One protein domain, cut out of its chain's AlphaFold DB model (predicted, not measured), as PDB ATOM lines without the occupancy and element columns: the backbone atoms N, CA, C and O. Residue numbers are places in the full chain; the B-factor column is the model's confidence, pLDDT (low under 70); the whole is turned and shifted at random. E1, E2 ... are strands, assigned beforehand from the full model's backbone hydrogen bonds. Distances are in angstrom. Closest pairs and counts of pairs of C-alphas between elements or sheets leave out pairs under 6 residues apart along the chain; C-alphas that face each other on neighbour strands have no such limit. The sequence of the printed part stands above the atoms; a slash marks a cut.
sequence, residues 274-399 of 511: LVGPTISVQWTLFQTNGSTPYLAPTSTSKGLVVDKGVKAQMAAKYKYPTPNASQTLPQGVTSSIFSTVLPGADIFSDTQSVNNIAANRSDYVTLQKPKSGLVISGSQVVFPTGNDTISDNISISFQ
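Overview. This is residues 274 to 399 of the 511 residues of an uncharacterized protein of Mucilaginibacter sp. F39-2 (UniProt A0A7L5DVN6). Two four-stranded sheets lie face to face as a sandwich, their strands running nearly in line with each other, and a small two-stranded hairpin, E8 and E9, reaches out beyond one end like an arm. E7 and E10 lie nearest the middle and lead out to this arm, which adds to the longest axis, while a long link from E5 to E6 passes from one sheet to the other. The 126 printed residues hold ten named strands, E1 to E10 in order along the chain, and no named helix; the class is all strand. One sheet runs E3, E10, E7, E5 and is mixed, the other runs E2, E1, E4, E6 and is antiparallel, as is the pair E8 and E9. The whole is loose, with a radius of gyration of the C-alphas of 18.6 A and spans of 64, 32 and 20 A.

Along the chain. The longest strand by residues is E10, residues 387 to 399, 36.1 A from first to last C-alpha; it ends at C-alpha 399 at (90.213, 126.100, 173.869). In the same sheet are E7, residues 361 to 370, 29.1 A long; E3, residues 303 to 307, 13.8 A; and E5, residues 332 to 335, 10.3 A. The other four-stranded sheet holds E1, residues 278 to 286, 26.1 A, which begins at C-alpha 278 at (106.889, 145.726, 174.430); E4, residues 311 to 319, 26.7 A; E6, residues 352 to 357, 13.7 A; and E2, residues 293 to 299, 12.4 A. The two short strands are E8, residues 375 to 377, and E9, residues 380 to 382, which begins at C-alpha 380 at (106.481, 162.949, 140.435).

Arrangement. In the sheet E3, E10, E7, E5 the inner strands E10 and E7 are antiparallel at 175 degrees, with N 388 and O 369 2.8 A apart, within hydrogen-bond range. The edge strand E3 is parallel to E10 at 19 degrees, with N 304 and O 395 at 2.9 A. The other edge strand, E5, is antiparallel to E7 at 168 degrees, with N 366 and O 334 at 2.8 A. Across this twisted sheet the curl is 62 degrees. In the sheet E2, E1, E4, E6, also twisted, E1 and E4 are antiparallel at 164 degrees, with N 280 and O 317 at 2.8 A. E2 and E1 form a hairpin, antiparallel at 174 degrees, with N 285 and O 297 at 2.8 A. E4 and E6 are antiparallel at 160 degrees, with N 314 and O 354 at 2.9 A. The two sheets form a sandwich, two sheets face to face: their facing parts are 10.9 A centre to centre, their best planes are 8 degrees apart, and their strands stand at 13 degrees. Between them, the closest C-alphas of E1 and E10 are those of Thr 278 and Asp 392, 6.2 A apart. E4 and E10 are near each other, with 6 pairs of C-alphas within 10 A. E8 and E9 form a hairpin, antiparallel at 133 degrees, with N 375 and O 382 at 2.9 A. E8 is apart from E7, and E9 is apart from E10.

Size, cuts and confidence. The outline is only just a rod, and the two C-alphas farthest apart, those of Thr 292 and Ser 379, are 65.9 A apart. The printed part has no cut. The links E4 to E5, 12 residues, and E5 to E6, 16 residues, are long. The mean pLDDT of the printed part is 92.5; residues 374 and 380 are under 70, and E9 has a mean of 68.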
ATOM      1  N   LEU A 274     111.445 153.039 163.470       93.31
ATOM      2  CA  LEU A 274     110.627 153.321 164.641       93.31
ATOM      3  C   LEU A 274     110.907 152.267 165.727       93.31
ATOM      4  O   LEU A 274     110.903 151.069 165.442       93.31
ATOM      5  N   VAL A 275     111.158 152.700 166.967       96.44
ATOM      6  CA  VAL A 275     111.294 151.766 168.097       96.44
ATOM      7  C   VAL A 275     109.989 151.005 168.346       96.44
ATOM      8  O   VAL A 275     108.900 151.571 168.268       96.44
ATOM      9  N   GLY A 276     110.103 149.711 168.655       96.25
ATOM     10  CA  GLY A 276     108.960 148.835 168.913       96.25
ATOM     11  C   GLY A 276     108.454 148.911 170.357       96.25
ATOM     12  O   GLY A 276     109.267 149.042 171.276       96.25
ATOM     13  N   PRO A 277     107.133 148.801 170.588       97.62
ATOM     14  CA  PRO A 277     106.603 148.613 171.927       97.62
ATOM     15  C   PRO A 277     106.842 147.178 172.421       97.62
ATOM     16  O   PRO A 277     106.887 146.234 171.637       97.62
ATOM     17  N   THR A 278     106.909 147.019 173.740       97.75
ATOM     18  CA  THR A 278     106.889 145.726 174.430       97.75
ATOM     19  C   THR A 278     105.797 145.752 175.487       97.75
ATOM     20  O   THR A 278     105.880 146.516 176.455       97.75
ATOM     21  N   ILE A 279     104.781 144.906 175.321       97.88
ATOM     22  CA  ILE A 279     103.723 144.711 176.313       97.88
ATOM     23  C   ILE A 279     104.210 143.763 177.415       97.88
ATOM     24  O   ILE A 279     104.788 142.707 177.156       97.88
ATOM     25  N   SER A 280     103.926 144.133 178.660       97.38
ATOM     26  CA  SER A 280     104.061 143.305 179.852       97.38
ATOM     27  C   SER A 280     102.666 143.064 180.427       97.38
ATOM     28  O   SER A 280     101.904 144.013 180.623       97.38
ATOM     29  N   VAL A 281     102.317 141.799 180.661       98.06
ATOM     30  CA  VAL A 281     100.975 141.380 181.082       98.06
ATOM     31  C   VAL A 281     101.054 140.464 182.295       98.06
ATOM     32  O   VAL A 281     101.961 139.641 182.400       98.06
ATOM     33  N   GLN A 282     100.085 140.606 183.192       98.00
ATOM     34  CA  GLN A 282      99.807 139.700 184.294       98.00
ATOM     35  C   GLN A 282      98.354 139.235 184.173       98.00
ATOM     36  O   GLN A 282      97.423 140.037 184.256       98.00
ATOM     37  N   TRP A 283      98.167 137.936 183.985       98.06
ATOM     38  CA  TRP A 283      96.869 137.277 183.997       98.06
ATOM     39  C   TRP A 283      96.569 136.731 185.389       98.06
ATOM     40  O   TRP A 283      97.449 136.146 186.022       98.06
ATOM     41  N   THR A 284      95.313 136.851 185.809       98.00
ATOM     42  CA  THR A 284      94.742 136.166 186.974       98.00
ATOM     43  C   THR A 284      93.543 135.353 186.505       98.00
ATOM     44  O   THR A 284      92.647 135.886 185.852       98.00
ATOM     45  N   LEU A 285      93.538 134.054 186.792       97.62
ATOM     46  CA  LEU A 285      92.627 133.081 186.202       97.62
ATOM     47  C   LEU A 285      91.765 132.413 187.273       97.62
ATOM     48  O   LEU A 285      92.258 131.904 188.281       97.62
ATOM     49  N   PHE A 286      90.469 132.360 186.997       96.81
ATOM     50  CA  PHE A 286      89.445 131.776 187.848       96.81
ATOM     51  C   PHE A 286      88.678 130.694 187.090       96.81
ATOM     52  O   PHE A 286      88.582 130.701 185.861       96.81
ATOM     53  N   GLN A 287      88.080 129.779 187.839       95.62
ATOM     54  CA  GLN A 287      87.065 128.864 187.336       95.62
ATOM     55  C   GLN A 287      85.802 129.623 186.889       95.62
ATOM     56  O   GLN A 287      85.660 130.830 187.105       95.62
ATOM     57  N   THR A 288      84.839 128.911 186.304       95.31
ATOM     58  CA  THR A 288      83.601 129.473 185.736       95.31
ATOM     59  C   THR A 288      82.767 130.276 186.743       95.31
ATOM     60  O   THR A 288      82.028 131.194 186.370       95.31
ATOM     61  N   ASN A 289      82.910 129.996 188.044       92.75
ATOM     62  CA  ASN A 289      82.254 130.764 189.103       92.75
ATOM     63  C   ASN A 289      82.835 132.184 189.276       92.75
ATOM     64  O   ASN A 289      82.154 133.051 189.809       92.75
ATOM     65  N   GLY A 290      84.040 132.452 188.763       92.38
ATOM     66  CA  GLY A 290      84.720 133.747 188.846       92.38
ATOM     67  C   GLY A 290      85.384 134.037 190.192       92.38
ATOM     68  O   GLY A 290      85.767 135.176 190.432       92.38
ATOM     69  N   SER A 291      85.504 133.044 191.077       92.50
ATOM     70  CA  SER A 291      86.072 133.228 192.421       92.50
ATOM     71  C   SER A 291      87.077 132.148 192.802       92.50
ATOM     72  O   SER A 291      88.092 132.455 193.419       92.50
ATOM     73  N   THR A 292      86.843 130.891 192.418       94.94
ATOM     74  CA  THR A 292      87.799 129.813 192.690       94.94
ATOM     75  C   THR A 292      89.000 129.948 191.755       94.94
ATOM     76  O   THR A 292      88.791 130.058 190.544       94.94
ATOM     77  N   PRO A 293      90.245 129.924 192.264       95.06
ATOM     78  CA  PRO A 293      91.434 129.961 191.420       95.06
ATOM     79  C   PRO A 293      91.469 128.792 190.430       95.06
ATOM     80  O   PRO A 293      91.141 127.655 190.775       95.06
ATOM     81  N   TYR A 294      91.869 129.069 189.193       93.44
ATOM     82  CA  TYR A 294      92.157 128.028 188.206       93.44
ATOM     83  C   TYR A 294      93.469 127.289 188.552       93.44
ATOM     84  O   TYR A 294      94.292 127.819 189.295       93.44
ATOM     85  N   LEU A 295      93.684 126.077 188.015       83.81
ATOM     86  CA  LEU A 295      94.832 125.211 188.352       83.81
ATOM     87  C   LEU A 295      96.193 125.914 188.184       83.81
ATOM     88  O   LEU A 295      97.097 125.718 188.991       83.81
ATOM     89  N   ALA A 296      96.316 126.759 187.161       86.19
ATOM     90  CA  ALA A 296      97.415 127.705 187.000       86.19
ATOM     91  C   ALA A 296      96.839 129.119 187.158       86.19
ATOM     92  O   ALA A 296      96.402 129.704 186.171       86.19
ATOM     93  N   PRO A 297      96.752 129.662 188.382       91.19
ATOM     94  CA  PRO A 297      95.919 130.832 188.652       91.19
ATOM     95  C   PRO A 297      96.514 132.141 188.130       91.19
ATOM     96  O   PRO A 297      95.818 133.152 188.119       91.19
ATOM     97  N   THR A 298      97.778 132.155 187.699       96.44
ATOM     98  CA  THR A 298      98.434 133.340 187.140       96.44
ATOM     99  C   THR A 298      99.335 132.999 185.954       96.44
ATOM    100  O   THR A 298      99.815 131.873 185.821       96.44
ATOM    101  N   SER A 299      99.564 133.972 185.067       96.50
ATOM    102  CA  SER A 299     100.494 133.839 183.936       96.50
ATOM    103  C   SER A 299     101.006 135.199 183.466       96.50
ATOM    104  O   SER A 299     100.292 136.191 183.548       96.50
ATOM    105  N   THR A 300     102.218 135.237 182.915       97.62
ATOM    106  CA  THR A 300     102.796 136.416 182.243       97.62
ATOM    107  C   THR A 300     102.945 136.225 180.731       97.62
ATOM    108  O   THR A 300     103.542 137.058 180.049       97.62
ATOM    109  N   SER A 301     102.414 135.125 180.181       96.38
ATOM    110  CA  SER A 301     102.509 134.846 178.747       96.38
ATOM    111  C   SER A 301     101.713 135.861 177.928       96.38
ATOM    112  O   SER A 301     100.554 136.160 178.228       96.38
ATOM    113  N   LYS A 302     102.318 136.336 176.837       96.25
ATOM    114  CA  LYS A 302     101.647 137.189 175.849       96.25
ATOM    115  C   LYS A 302     100.679 136.416 174.957       96.25
ATOM    116  O   LYS A 302      99.738 137.008 174.450       96.25
ATOM    117  N   GLY A 303     100.904 135.118 174.766       96.44
ATOM    118  CA  GLY A 303      99.979 134.207 174.094       96.44
ATOM    119  C   GLY A 303      99.532 133.152 175.089       96.44
ATOM    120  O   GLY A 303     100.252 132.183 175.333       96.44
ATOM    121  N   LEU A 304      98.388 133.376 175.728       95.88
ATOM    122  CA  LEU A 304      97.863 132.488 176.753       95.88
ATOM    123  C   LEU A 304      96.773 131.582 176.169       95.88
ATOM    124  O   LEU A 304      95.874 132.029 175.457       95.88
ATOM    125  N   VAL A 305      96.834 130.295 176.495       94.62
ATOM    126  CA  VAL A 305      95.797 129.320 176.148       94.62
ATOM    127  C   VAL A 305      95.260 128.720 177.439       94.62
ATOM    128  O   VAL A 305      96.037 128.311 178.301       94.62
ATOM    129  N   VAL A 306      93.939 128.713 177.587       94.25
ATOM    130  CA  VAL A 306      93.237 128.226 178.779       94.25
ATOM    131  C   VAL A 306      92.050 127.352 178.396       94.25
ATOM    132  O   VAL A 306      91.564 127.391 177.264       94.25
ATOM    133  N   ASP A 307      91.568 126.577 179.363       93.38
ATOM    134  CA  ASP A 307      90.358 125.774 179.218       93.38
ATOM    135  C   ASP A 307      89.117 126.639 178.963       93.38
ATOM    136  O   ASP A 307      88.976 127.754 179.478       93.38
ATOM    137  N   LYS A 308      88.167 126.102 178.191       91.75
ATOM    138  CA  LYS A 308      86.839 126.712 178.045       91.75
ATOM    139  C   LYS A 308      86.169 126.908 179.406       91.75
ATOM    140  O   LYS A 308      86.211 126.034 180.270       91.75
ATOM    141  N   GLY A 309      85.542 128.071 179.576       92.81
ATOM    142  CA  GLY A 309      84.843 128.459 180.801       92.81
ATOM    143  C   GLY A 309      85.729 129.029 181.912       92.81
ATOM    144  O   GLY A 309      85.193 129.443 182.939       92.81
ATOM    145  N   VAL A 310      87.050 129.124 181.716       95.62
ATOM    146  CA  VAL A 310      87.894 129.984 182.563       95.62
ATOM    147  C   VAL A 310      87.370 131.424 182.508       95.62
ATOM    148  O   VAL A 310      86.884 131.893 181.479       95.62
ATOM    149  N   LYS A 311      87.479 132.145 183.622       96.50
ATOM    150  CA  LYS A 311      87.314 133.600 183.674       96.50
ATOM    151  C   LYS A 311      88.662 134.227 183.970       96.50
ATOM    152  O   LYS A 311      89.297 133.887 184.962       96.50
ATOM    153  N   ALA A 312      89.096 135.144 183.120       97.81
ATOM    154  CA  ALA A 312      90.380 135.806 183.241       97.81
ATOM    155  C   ALA A 312      90.219 137.284 183.611       97.81
ATOM    156  O   ALA A 312      89.284 137.973 183.195       97.81
ATOM    157  N   GLN A 313      91.169 137.766 184.393       97.12
ATOM    158  CA  GLN A 313      91.455 139.175 184.590       97.12
ATOM    159  C   GLN A 313      92.865 139.439 184.077       97.12
ATOM    160  O   GLN A 313      93.736 138.569 184.134       97.12
ATOM    161  N   MET A 314      93.075 140.639 183.571       97.06
ATOM    162  CA  MET A 314      94.327 141.052 182.967       97.06
ATOM    163  C   MET A 314      94.735 142.397 183.535       97.06
ATOM    164  O   MET A 314      93.910 143.302 183.574       97.06
ATOM    165  N   ALA A 315      96.005 142.534 183.898       97.50
ATOM    166  CA  ALA A 315      96.666 143.810 184.121       97.50
ATOM    167  C   ALA A 315      97.833 143.917 183.134       97.50
ATOM    168  O   ALA A 315      98.757 143.103 183.171       97.50
ATOM    169  N   ALA A 316      97.784 144.887 182.226       97.62
ATOM    170  CA  ALA A 316      98.776 145.051 181.173       97.62
ATOM    171  C   ALA A 316      99.309 146.482 181.125       97.62
ATOM    172  O   ALA A 316      98.600 147.447 181.397       97.62
ATOM    173  N   LYS A 317     100.568 146.622 180.729       97.19
ATOM    174  CA  LYS A 317     101.235 147.901 180.465       97.19
ATOM    175  C   LYS A 317     102.243 147.711 179.345       97.19
ATOM    176  O   LYS A 317     102.691 146.591 179.112       97.19
ATOM    177  N   TYR A 318     102.637 148.781 178.672       98.00
ATOM    178  CA  TYR A 318     103.663 148.701 177.638       98.00
ATOM    179  C   TYR A 318     104.753 149.739 177.868       98.00
ATOM    180  O   TYR A 318     104.553 150.723 178.574       98.00
ATOM    181  N   LYS A 319     105.920 149.507 177.279       97.50
ATOM    182  CA  LYS A 319     106.984 150.508 177.152       97.50
ATOM    183  C   LYS A 319     107.640 150.382 175.789       97.50
ATOM    184  O   LYS A 319     107.398 149.406 175.084       97.50
ATOM    185  N   TYR A 320     108.497 151.324 175.442       98.19
ATOM    186  CA  TYR A 320     109.361 151.243 174.270       98.19
ATOM    187  C   TYR A 320     110.766 151.727 174.642       98.19
ATOM    188  O   TYR A 320     110.888 152.522 175.576       98.19
ATOM    189  N   PRO A 321     111.825 151.240 173.979       97.69
ATOM    190  CA  PRO A 321     113.192 151.577 174.351       97.69
ATOM    191  C   PRO A 321     113.573 153.001 173.940       97.69
ATOM    192  O   PRO A 321     113.028 153.552 172.978       97.69
ATOM    193  N   THR A 322     114.568 153.571 174.619       96.50
ATOM    194  CA  THR A 322     115.285 154.748 174.116       96.50
ATOM    195  C   THR A 322     115.918 154.420 172.757       96.50
ATOM    196  O   THR A 322     116.635 153.421 172.650       96.50
ATOM    197  N   PRO A 323     115.669 155.217 171.698       93.56
ATOM    198  CA  PRO A 323     116.207 154.924 170.376       93.56
ATOM    199  C   PRO A 323     117.733 155.002 170.336       93.56
ATOM    200  O   PRO A 323     118.338 155.920 170.888       93.56
ATOM    201  N   ASN A 324     118.360 154.069 169.618       89.69
ATOM    202  CA  ASN A 324     119.766 154.196 169.236       89.69
ATOM    203  C   ASN A 324     119.938 155.149 168.033       89.69
ATOM    204  O   ASN A 324     118.968 155.673 167.488       89.69
ATOM    205  N   ALA A 325     121.177 155.349 167.569       82.88
ATOM    206  CA  ALA A 325     121.488 156.279 166.477       82.88
ATOM    207  C   ALA A 325     120.716 156.017 165.162       82.88
ATOM    208  O   ALA A 325     120.503 156.955 164.394       82.88
ATOM    209  N   SER A 326     120.288 154.773 164.915       83.12
ATOM    210  CA  SER A 326     119.538 154.340 163.722       83.12
ATOM    211  C   SER A 326     118.026 154.228 163.954       83.12
ATOM    212  O   SER A 326     117.302 153.763 163.073       83.12
ATOM    213  N   GLN A 327     117.536 154.611 165.135       90.31
ATOM    214  CA  GLN A 327     116.130 154.518 165.515       90.31
ATOM    215  C   GLN A 327     115.560 155.883 165.915       90.31
ATOM    216  O   GLN A 327     116.296 156.819 166.219       90.31
ATOM    217  N   THR A 328     114.235 156.011 165.897       91.12
ATOM    218  CA  THR A 328     113.543 157.246 166.288       91.12
ATOM    219  C   THR A 328     112.393 156.979 167.245       91.12
ATOM    220  O   THR A 328     111.879 155.860 167.331       91.12
ATOM    221  N   LEU A 329     112.011 158.025 167.978       94.06
ATOM    222  CA  LEU A 329     110.903 158.005 168.920       94.06
ATOM    223  C   LEU A 329     109.555 157.913 168.187       94.06
ATOM    224  O   LEU A 329     109.402 158.464 167.091       94.06
ATOM    225  N   PRO A 330     108.551 157.267 168.803       95.81
ATOM    226  CA  PRO A 330     107.176 157.378 168.349       95.81
ATOM    227  C   PRO A 330     106.658 158.807 168.518       95.81
ATOM    228  O   PRO A 330     107.039 159.517 169.445       95.81
ATOM    229  N   GLN A 331     105.753 159.201 167.627       94.19
ATOM    230  CA  GLN A 331     105.041 160.483 167.672       94.19
ATOM    231  C   GLN A 331     103.533 160.298 167.890       94.19
ATOM    232  O   GLN A 331     102.829 161.253 168.198       94.19
ATOM    233  N   GLY A 332     103.034 159.067 167.764       94.44
ATOM    234  CA  GLY A 332     101.664 158.708 168.097       94.44
ATOM    235  C   GLY A 332     101.549 157.268 168.582       94.44
ATOM    236  O   GLY A 332     102.437 156.439 168.362       94.44
ATOM    237  N   VAL A 333     100.428 156.971 169.232       97.06
ATOM    238  CA  VAL A 333     100.044 155.618 169.632       97.06
ATOM    239  C   VAL A 333      98.564 155.399 169.352       97.06
ATOM    240  O   VAL A 333      97.727 156.264 169.591       97.06
ATOM    241  N   THR A 334      98.244 154.214 168.846       96.56
ATOM    242  CA  THR A 334      96.876 153.692 168.779       96.56
ATOM    243  C   THR A 334      96.852 152.350 169.489       96.56
ATOM    244  O   THR A 334      97.833 151.608 169.443       96.56
ATOM    245  N   SER A 335      95.777 152.034 170.197       96.19
ATOM    246  CA  SER A 335      95.727 150.806 170.986       96.19
ATOM    247  C   SER A 335      94.289 150.358 171.239       96.19
ATOM    248  O   SER A 335      93.359 151.140 171.039       96.19
ATOM    249  N   SER A 336      94.107 149.109 171.671       93.88
ATOM    250  CA  SER A 336      92.781 148.574 172.004       93.88
ATOM    251  C   SER A 336      92.317 148.916 173.425       93.88
ATOM    252  O   SER A 336      91.122 149.093 173.649       93.88
ATOM    253  N   ILE A 337      93.244 148.984 174.385       93.19
ATOM    254  CA  ILE A 337      92.954 149.177 175.821       93.19
ATOM    255  C   ILE A 337      93.901 150.154 176.517       93.19
ATOM    256  O   ILE A 337      93.636 150.554 177.646       93.19
ATOM    257  N   PHE A 338      95.028 150.490 175.891       94.19
ATOM    258  CA  PHE A 338      96.050 151.352 176.469       94.19
ATOM    259  C   PHE A 338      95.726 152.830 176.248       94.19
ATOM    260  O   PHE A 338      94.922 153.199 175.390       94.19
ATOM    261  N   SER A 339      96.370 153.692 177.036       88.06
ATOM    262  CA  SER A 339      96.261 155.138 176.851       88.06
ATOM    263  C   SER A 339      96.660 155.540 175.427       88.06
ATOM    264  O   SER A 339      97.558 154.950 174.824       88.06
ATOM    265  N   THR A 340      96.010 156.577 174.901       86.94
ATOM    266  CA  THR A 340      96.398 157.224 173.640       86.94
ATOM    267  C   THR A 340      97.558 158.210 173.822       86.94
ATOM    268  O   THR A 340      97.978 158.848 172.860       86.94
ATOM    269  N   VAL A 341      98.069 158.360 175.047       91.94
ATOM    270  CA  VAL A 341      99.223 159.201 175.381       91.94
ATOM    271  C   VAL A 341     100.475 158.334 175.475       91.94
ATOM    272  O   VAL A 341     100.483 157.310 176.158       91.94
ATOM    273  N   LEU A 342     101.547 158.755 174.801       95.81
ATOM    274  CA  LEU A 342     102.836 158.068 174.846       95.81
ATOM    275  C   LEU A 342     103.490 158.213 176.236       95.81
ATOM    276  O   LEU A 342     103.615 159.341 176.719       95.81
ATOM    277  N   PRO A 343     103.948 157.116 176.874       96.12
ATOM    278  CA  PRO A 343     104.842 157.209 178.027       96.12
ATOM    279  C   PRO A 343     106.220 157.727 177.593       96.12
ATOM    280  O   PRO A 343     106.525 157.758 176.408       96.12
ATOM    281  N   GLY A 344     107.084 158.101 178.538       96.06
ATOM    282  CA  GLY A 344     108.491 158.370 178.215       96.06
ATOM    283  C   GLY A 344     109.228 157.109 177.735       96.06
ATOM    284  O   GLY A 344     108.824 155.986 178.038       96.06
ATOM    285  N   ALA A 345     110.332 157.285 177.004       96.00
ATOM    286  CA  ALA A 345     111.176 156.161 176.597       96.00
ATOM    287  C   ALA A 345     111.709 155.400 177.822       96.00
ATOM    288  O   ALA A 345     112.058 156.005 178.832       96.00
ATOM    289  N   ASP A 346     111.724 154.070 177.737       97.19
ATOM    290  CA  ASP A 346     112.029 153.123 178.818       97.19
ATOM    291  C   ASP A 346     111.114 153.194 180.054       97.19
ATOM    292  O   ASP A 346     111.290 152.421 181.001       97.19
ATOM    293  N   ILE A 347     110.075 154.031 180.017       97.38
ATOM    294  CA  ILE A 347     109.066 154.166 181.065       97.38
ATOM    295  C   ILE A 347     107.822 153.373 180.663       97.38
ATOM    296  O   ILE A 347     107.390 153.376 179.509       97.38
ATOM    297  N   PHE A 348     107.241 152.656 181.623       97.38
ATOM    298  CA  PHE A 348     105.970 151.978 181.403       97.38
ATOM    299  C   PHE A 348     104.814 152.974 181.332       97.38
ATOM    300  O   PHE A 348     104.758 153.928 182.102       97.38
ATOM    301  N   SER A 349     103.854 152.691 180.455       97.31
ATOM    302  CA  SER A 349     102.525 153.288 180.504       97.31
ATOM    303  C   SER A 349     101.829 152.984 181.831       97.31
ATOM    304  O   SER A 349     102.197 152.047 182.553       97.31
ATOM    305  N   ASP A 350     100.730 153.691 182.081       95.56
ATOM    306  CA  ASP A 350      99.781 153.294 183.114       95.56
ATOM    307  C   ASP A 350      99.316 151.851 182.898       95.56
ATOM    308  O   ASP A 350      99.192 151.368 181.763       95.56
ATOM    309  N   THR A 351      99.074 151.161 184.011       96.44
ATOM    310  CA  THR A 351      98.553 149.795 183.983       96.44
ATOM    311  C   THR A 351      97.070 149.830 183.663       96.44
ATOM    312  O   THR A 351      96.298 150.511 184.332       96.44
ATOM    313  N   GLN A 352      96.684 149.068 182.652       96.50
ATOM    314  CA  GLN A 352      95.305 148.896 182.235       96.50
ATOM    315  C   GLN A 352      94.801 147.542 182.681       96.50
ATOM    316  O   GLN A 352      95.476 146.528 182.489       96.50
ATOM    317  N   SER A 353      93.601 147.541 183.249       95.56
ATOM    318  CA  SER A 353      92.986 146.336 183.780       95.56
ATOM    319  C   SER A 353      91.707 146.004 183.032       95.56
ATOM    320  O   SER A 353      90.825 146.848 182.884       95.56
ATOM    321  N   VAL A 354      91.587 144.754 182.595       96.50
ATOM    322  CA  VAL A 354      90.373 144.224 181.969       96.50
ATOM    323  C   VAL A 354      89.918 143.020 182.776       96.50
ATOM    324  O   VAL A 354      90.670 142.067 182.975       96.50
ATOM    325  N   ASN A 355      88.676 143.067 183.245       94.81
ATOM    326  CA  ASN A 355      88.093 142.033 184.091       94.81
ATOM    327  C   ASN A 355      87.074 141.193 183.319       94.81
ATOM    328  O   ASN A 355      86.548 141.627 182.295       94.81
ATOM    329  N   ASN A 356      86.743 140.018 183.860       91.94
ATOM    330  CA  ASN A 356      85.678 139.141 183.356       91.94
ATOM    331  C   ASN A 356      85.860 138.699 181.891       91.94
ATOM    332  O   ASN A 356      84.885 138.533 181.160       91.94
ATOM    333  N   ILE A 357      87.101 138.485 181.455       97.12
ATOM    334  CA  ILE A 357      87.401 137.961 180.122       97.12
ATOM    335  C   ILE A 357      87.016 136.477 180.090       97.12
ATOM    336  O   ILE A 357      87.567 135.679 180.844       97.12
ATOM    337  N   ALA A 358      86.073 136.108 179.223       95.69
ATOM    338  CA  ALA A 358      85.536 134.743 179.123       95.69
ATOM    339  C   ALA A 358      85.455 134.221 177.673       95.69
ATOM    340  O   ALA A 358      84.786 133.227 177.398       95.69
ATOM    341  N   ALA A 359      86.094 134.916 176.731       95.69
ATOM    342  CA  ALA A 359      86.115 134.574 175.313       95.69
ATOM    343  C   ALA A 359      87.448 134.987 174.680       95.69
ATOM    344  O   ALA A 359      88.166 135.824 175.235       95.69
ATOM    345  N   ASN A 360      87.760 134.403 173.517       96.56
ATOM    346  CA  ASN A 360      88.979 134.705 172.767       96.56
ATOM    347  C   ASN A 360      89.134 136.212 172.588       96.56
ATOM    348  O   ASN A 360      88.205 136.896 172.155       96.56
ATOM    349  N   ARG A 361      90.318 136.719 172.915       96.12
ATOM    350  CA  ARG A 361      90.601 138.147 172.890       96.12
ATOM    351  C   ARG A 361      92.038 138.378 172.464       96.12
ATOM    352  O   ARG A 361      92.935 137.643 172.871       96.12
ATOM    353  N   SER A 362      92.245 139.427 171.678       97.19
ATOM    354  CA  SER A 362      93.566 139.979 171.416       97.19
ATOM    355  C   SER A 362      93.522 141.485 171.602       97.19
ATOM    356  O   SER A 362      92.568 142.140 171.183       97.19
ATOM    357  N   ASP A 363      94.549 142.004 172.259       97.44
ATOM    358  CA  ASP A 363      94.757 143.423 172.487       97.44
ATOM    359  C   ASP A 363      96.097 143.837 171.901       97.44
ATOM    360  O   ASP A 363      97.050 143.053 171.886       97.44
ATOM    361  N   TYR A 364      96.172 145.073 171.421       96.94
ATOM    362  CA  TYR A 364      97.353 145.579 170.742       96.94
ATOM    363  C   TYR A 364      97.699 146.998 171.175       96.94
ATOM    364  O   TYR A 364      96.849 147.778 171.614       96.94
ATOM    365  N   VAL A 365      98.969 147.332 170.977       98.06
ATOM    366  CA  VAL A 365      99.477 148.699 170.961       98.06
ATOM    367  C   VAL A 365     100.278 148.891 169.682       98.06
ATOM    368  O   VAL A 365     101.087 148.044 169.311       98.06
ATOM    369  N   THR A 366     100.041 150.002 169.000       97.75
ATOM    370  CA  THR A 366     100.688 150.358 167.741       97.75
ATOM    371  C   THR A 366     101.306 151.728 167.896       97.75
ATOM    372  O   THR A 366     100.598 152.732 168.011       97.75
ATOM    373  N   LEU A 367     102.632 151.764 167.883       97.69
ATOM    374  CA  LEU A 367     103.399 152.997 167.837       97.69
ATOM    375  C   LEU A 367     103.488 153.487 166.403       97.69
ATOM    376  O   LEU A 367     103.572 152.687 165.469       97.69
ATOM    377  N   GLN A 368     103.457 154.805 166.239       95.38
ATOM    378  CA  GLN A 368     103.398 155.441 164.934       95.38
ATOM    379  C   GLN A 368     104.351 156.630 164.853       95.38
ATOM    380  O   GLN A 368     104.522 157.375 165.822       95.38
ATOM    381  N   LYS A 369     104.918 156.840 163.668       91.19
ATOM    382  CA  LYS A 369     105.547 158.101 163.268       91.19
ATOM    383  C   LYS A 369     105.093 158.469 161.857       91.19
ATOM    384  O   LYS A 369     104.912 157.551 161.057       91.19
ATOM    385  N   PRO A 370     104.938 159.756 161.518       87.75
ATOM    386  CA  PRO A 370     104.753 160.169 160.132       87.75
ATOM    387  C   PRO A 370     105.863 159.609 159.244       87.75
ATOM    388  O   PRO A 370     107.029 159.559 159.654       87.75
ATOM    389  N   LYS A 371     105.501 159.179 158.033       84.75
ATOM    390  CA  LYS A 371     106.499 158.805 157.030       84.75
ATOM    391  C   LYS A 371     107.376 160.015 156.707       84.75
ATOM    392  O   LYS A 371     106.903 161.148 156.661       84.75
ATOM    393  N   SER A 372     108.660 159.762 156.500       77.12
ATOM    394  CA  SER A 372     109.673 160.778 156.206       77.12
ATOM    395  C   SER A 372     110.335 160.515 154.854       77.12
ATOM    396  O   SER A 372     110.240 159.412 154.319       77.12
ATOM    397  N   GLY A 373     111.030 161.520 154.320       71.62
ATOM    398  CA  GLY A 373     111.778 161.415 153.066       71.62
ATOM    399  C   GLY A 373     110.958 161.768 151.826       71.62
ATOM    400  O   GLY A 373     109.880 162.354 151.915       71.62
ATOM    401  N   LEU A 374     111.504 161.435 150.659       67.56
ATOM    402  CA  LEU A 374     110.896 161.697 149.355       67.56
ATOM    403  C   LEU A 374     110.672 160.380 148.619       67.56
ATOM    404  O   LEU A 374     111.611 159.605 148.445       67.56
ATOM    405  N   VAL A 375     109.446 160.150 148.150       70.62
ATOM    406  CA  VAL A 375     109.076 158.955 147.382       70.62
ATOM    407  C   VAL A 375     108.640 159.334 145.972       70.62
ATOM    408  O   VAL A 375     108.115 160.421 145.734       70.62
ATOM    409  N   ILE A 376     108.820 158.418 145.025       71.38
ATOM    410  CA  ILE A 376     108.316 158.584 143.660       71.38
ATOM    411  C   ILE A 376     106.901 157.994 143.577       71.38
ATOM    412  O   ILE A 376     106.675 156.805 143.841       71.38
ATOM    413  N   SER A 377     105.938 158.829 143.194       73.56
ATOM    414  CA  SER A 377     104.557 158.434 142.914       73.56
ATOM    415  C   SER A 377     104.214 158.796 141.470       73.56
ATOM    416  O   SER A 377     104.133 159.970 141.111       73.56
ATOM    417  N   GLY A 378     104.073 157.783 140.611       79.06
ATOM    418  CA  GLY A 378     103.973 157.991 139.164       79.06
ATOM    419  C   GLY A 378     105.243 158.640 138.605       79.06
ATOM    420  O   GLY A 378     106.334 158.102 138.779       79.06
ATOM    421  N   SER A 379     105.097 159.798 137.956       75.62
ATOM    422  CA  SER A 379     106.204 160.587 137.387       75.62
ATOM    423  C   SER A 379     106.644 161.762 138.272       75.62
ATOM    424  O   SER A 379     107.374 162.631 137.800       75.62
ATOM    425  N   GLN A 380     106.187 161.836 139.527       54.69
ATOM    426  CA  GLN A 380     106.481 162.949 140.435       54.69
ATOM    427  C   GLN A 380     107.173 162.478 141.717       54.69
ATOM    428  O   GLN A 380     106.906 161.389 142.226       54.69
ATOM    429  N   VAL A 381     108.042 163.337 142.255       72.94
ATOM    430  CA  VAL A 381     108.611 163.201 143.602       72.94
ATOM    431  C   VAL A 381     107.657 163.869 144.587       72.94
ATOM    432  O   VAL A 381     107.308 165.037 144.416       72.94
ATOM    433  N   VAL A 382     107.219 163.132 145.604       76.88
ATOM    434  CA  VAL A 382     106.245 163.590 146.603       76.88
ATOM    435  C   VAL A 382     106.692 163.205 148.012       76.88
ATOM    436  O   VAL A 382     107.460 162.259 148.199       76.88
ATOM    437  N   PHE A 383     106.181 163.906 149.025       75.31
ATOM    438  CA  PHE A 383     106.297 163.439 150.406       75.31
ATOM    439  C   PHE A 383     105.358 162.243 150.623       75.31
ATOM    440  O   PHE A 383     104.186 162.313 150.235       75.31
ATOM    441  N   PRO A 384     105.833 161.138 151.222       79.44
ATOM    442  CA  PRO A 384     104.980 160.002 151.523       79.44
ATOM    443  C   PRO A 384     103.906 160.395 152.545       79.44
ATOM    444  O   PRO A 384     104.191 161.023 153.561       79.44
ATOM    445  N   THR A 385     102.660 159.994 152.294       83.94
ATOM    446  CA  THR A 385     101.545 160.197 153.230       83.94
ATOM    447  C   THR A 385     101.385 159.008 154.179       83.94
ATOM    448  O   THR A 385     101.670 157.866 153.812       83.94
ATOM    449  N   GLY A 386     100.832 159.255 155.368       88.62
ATOM    450  CA  GLY A 386     100.560 158.228 156.375       88.62
ATOM    451  C   GLY A 386     101.715 158.025 157.355       88.62
ATOM    452  O   GLY A 386     102.640 158.834 157.420       88.62
ATOM    453  N   ASN A 387     101.644 156.936 158.122       90.56
ATOM    454  CA  ASN A 387     102.572 156.656 159.215       90.56
ATOM    455  C   ASN A 387     103.340 155.349 158.981       90.56
ATOM    456  O   ASN A 387     102.782 154.387 158.450       90.56
ATOM    457  N   ASP A 388     104.592 155.305 159.429       90.94
ATOM    458  CA  ASP A 388     105.269 154.049 159.740       90.94
ATOM    459  C   ASP A 388     104.755 153.550 161.084       90.94
ATOM    460  O   ASP A 388     104.627 154.323 162.041       90.94
ATOM    461  N   THR A 389     104.458 152.258 161.160       95.25
ATOM    462  CA  THR A 389     103.825 151.664 162.334       95.25
ATOM    463  C   THR A 389     104.537 150.397 162.764       95.25
ATOM    464  O   THR A 389     104.901 149.575 161.926       95.25
ATOM    465  N   ILE A 390     104.663 150.206 164.071       97.06
ATOM    466  CA  ILE A 390     105.132 148.957 164.668       97.06
ATOM    467  C   ILE A 390     104.235 148.608 165.848       97.06
ATOM    468  O   ILE A 390     103.891 149.470 166.662       97.06
ATOM    469  N   SER A 391     103.829 147.346 165.914       97.44
ATOM    470  CA  SER A 391     102.833 146.886 166.872       97.44
ATOM    471  C   SER A 391     103.373 145.775 167.742       97.44
ATOM    472  O   SER A 391     104.199 144.971 167.313       97.44
ATOM    473  N   ASP A 392     102.824 145.702 168.944       98.25
ATOM    474  CA  ASP A 392     102.923 144.533 169.794       98.25
ATOM    475  C   ASP A 392     101.526 144.115 170.252       98.25
ATOM    476  O   ASP A 392     100.614 144.945 170.334       98.25
ATOM    477  N   ASN A 393     101.344 142.825 170.516       97.38
ATOM    478  CA  ASN A 393     100.057 142.273 170.909       97.38
ATOM    479  C   ASN A 393     100.167 141.290 172.074       97.38
ATOM    480  O   ASN A 393     101.221 140.728 172.382       97.38
ATOM    481  N   ILE A 394      99.023 141.110 172.720       97.75
ATOM    482  CA  ILE A 394      98.755 140.052 173.682       97.75
ATOM    483  C   ILE A 394      97.455 139.358 173.291       97.75
ATOM    484  O   ILE A 394      96.575 139.943 172.652       97.75
ATOM    485  N   SER A 395      97.331 138.091 173.654       97.81
ATOM    486  CA  SER A 395      96.164 137.280 173.351       97.81
ATOM    487  C   SER A 395      95.897 136.247 174.434       97.81
ATOM    488  O   SER A 395      96.809 135.724 175.079       97.81
ATOM    489  N   ILE A 396      94.616 135.944 174.597       97.69
ATOM    490  CA  ILE A 396      94.126 134.810 175.369       97.69
ATOM    491  C   ILE A 396      93.128 134.033 174.512       97.69
ATOM    492  O   ILE A 396      92.241 134.616 173.883       97.69
ATOM    493  N   SER A 397      93.280 132.711 174.477       96.38
ATOM    494  CA  SER A 397      92.375 131.810 173.765       96.38
ATOM    495  C   SER A 397      91.806 130.737 174.689       96.38
ATOM    496  O   SER A 397      92.519 130.146 175.497       96.38
ATOM    497  N   PHE A 398      90.505 130.504 174.556       94.69
ATOM    498  CA  PHE A 398      89.715 129.560 175.332       94.69
ATOM    499  C   PHE A 398      89.450 128.342 174.461       94.69
ATOM    500  O   PHE A 398      88.634 128.378 173.535       94.69
ATOM    501  N   GLN A 399      90.180 127.269 174.730       93.56
ATOM    502  CA  GLN A 399      90.213 126.100 173.869       93.56
ATOM    503  C   GLN A 399      89.614 124.887 174.562       93.56
ATOM    504  O   GLN A 399      89.672 124.737 175.783       93.56
TER     505      GLN A 399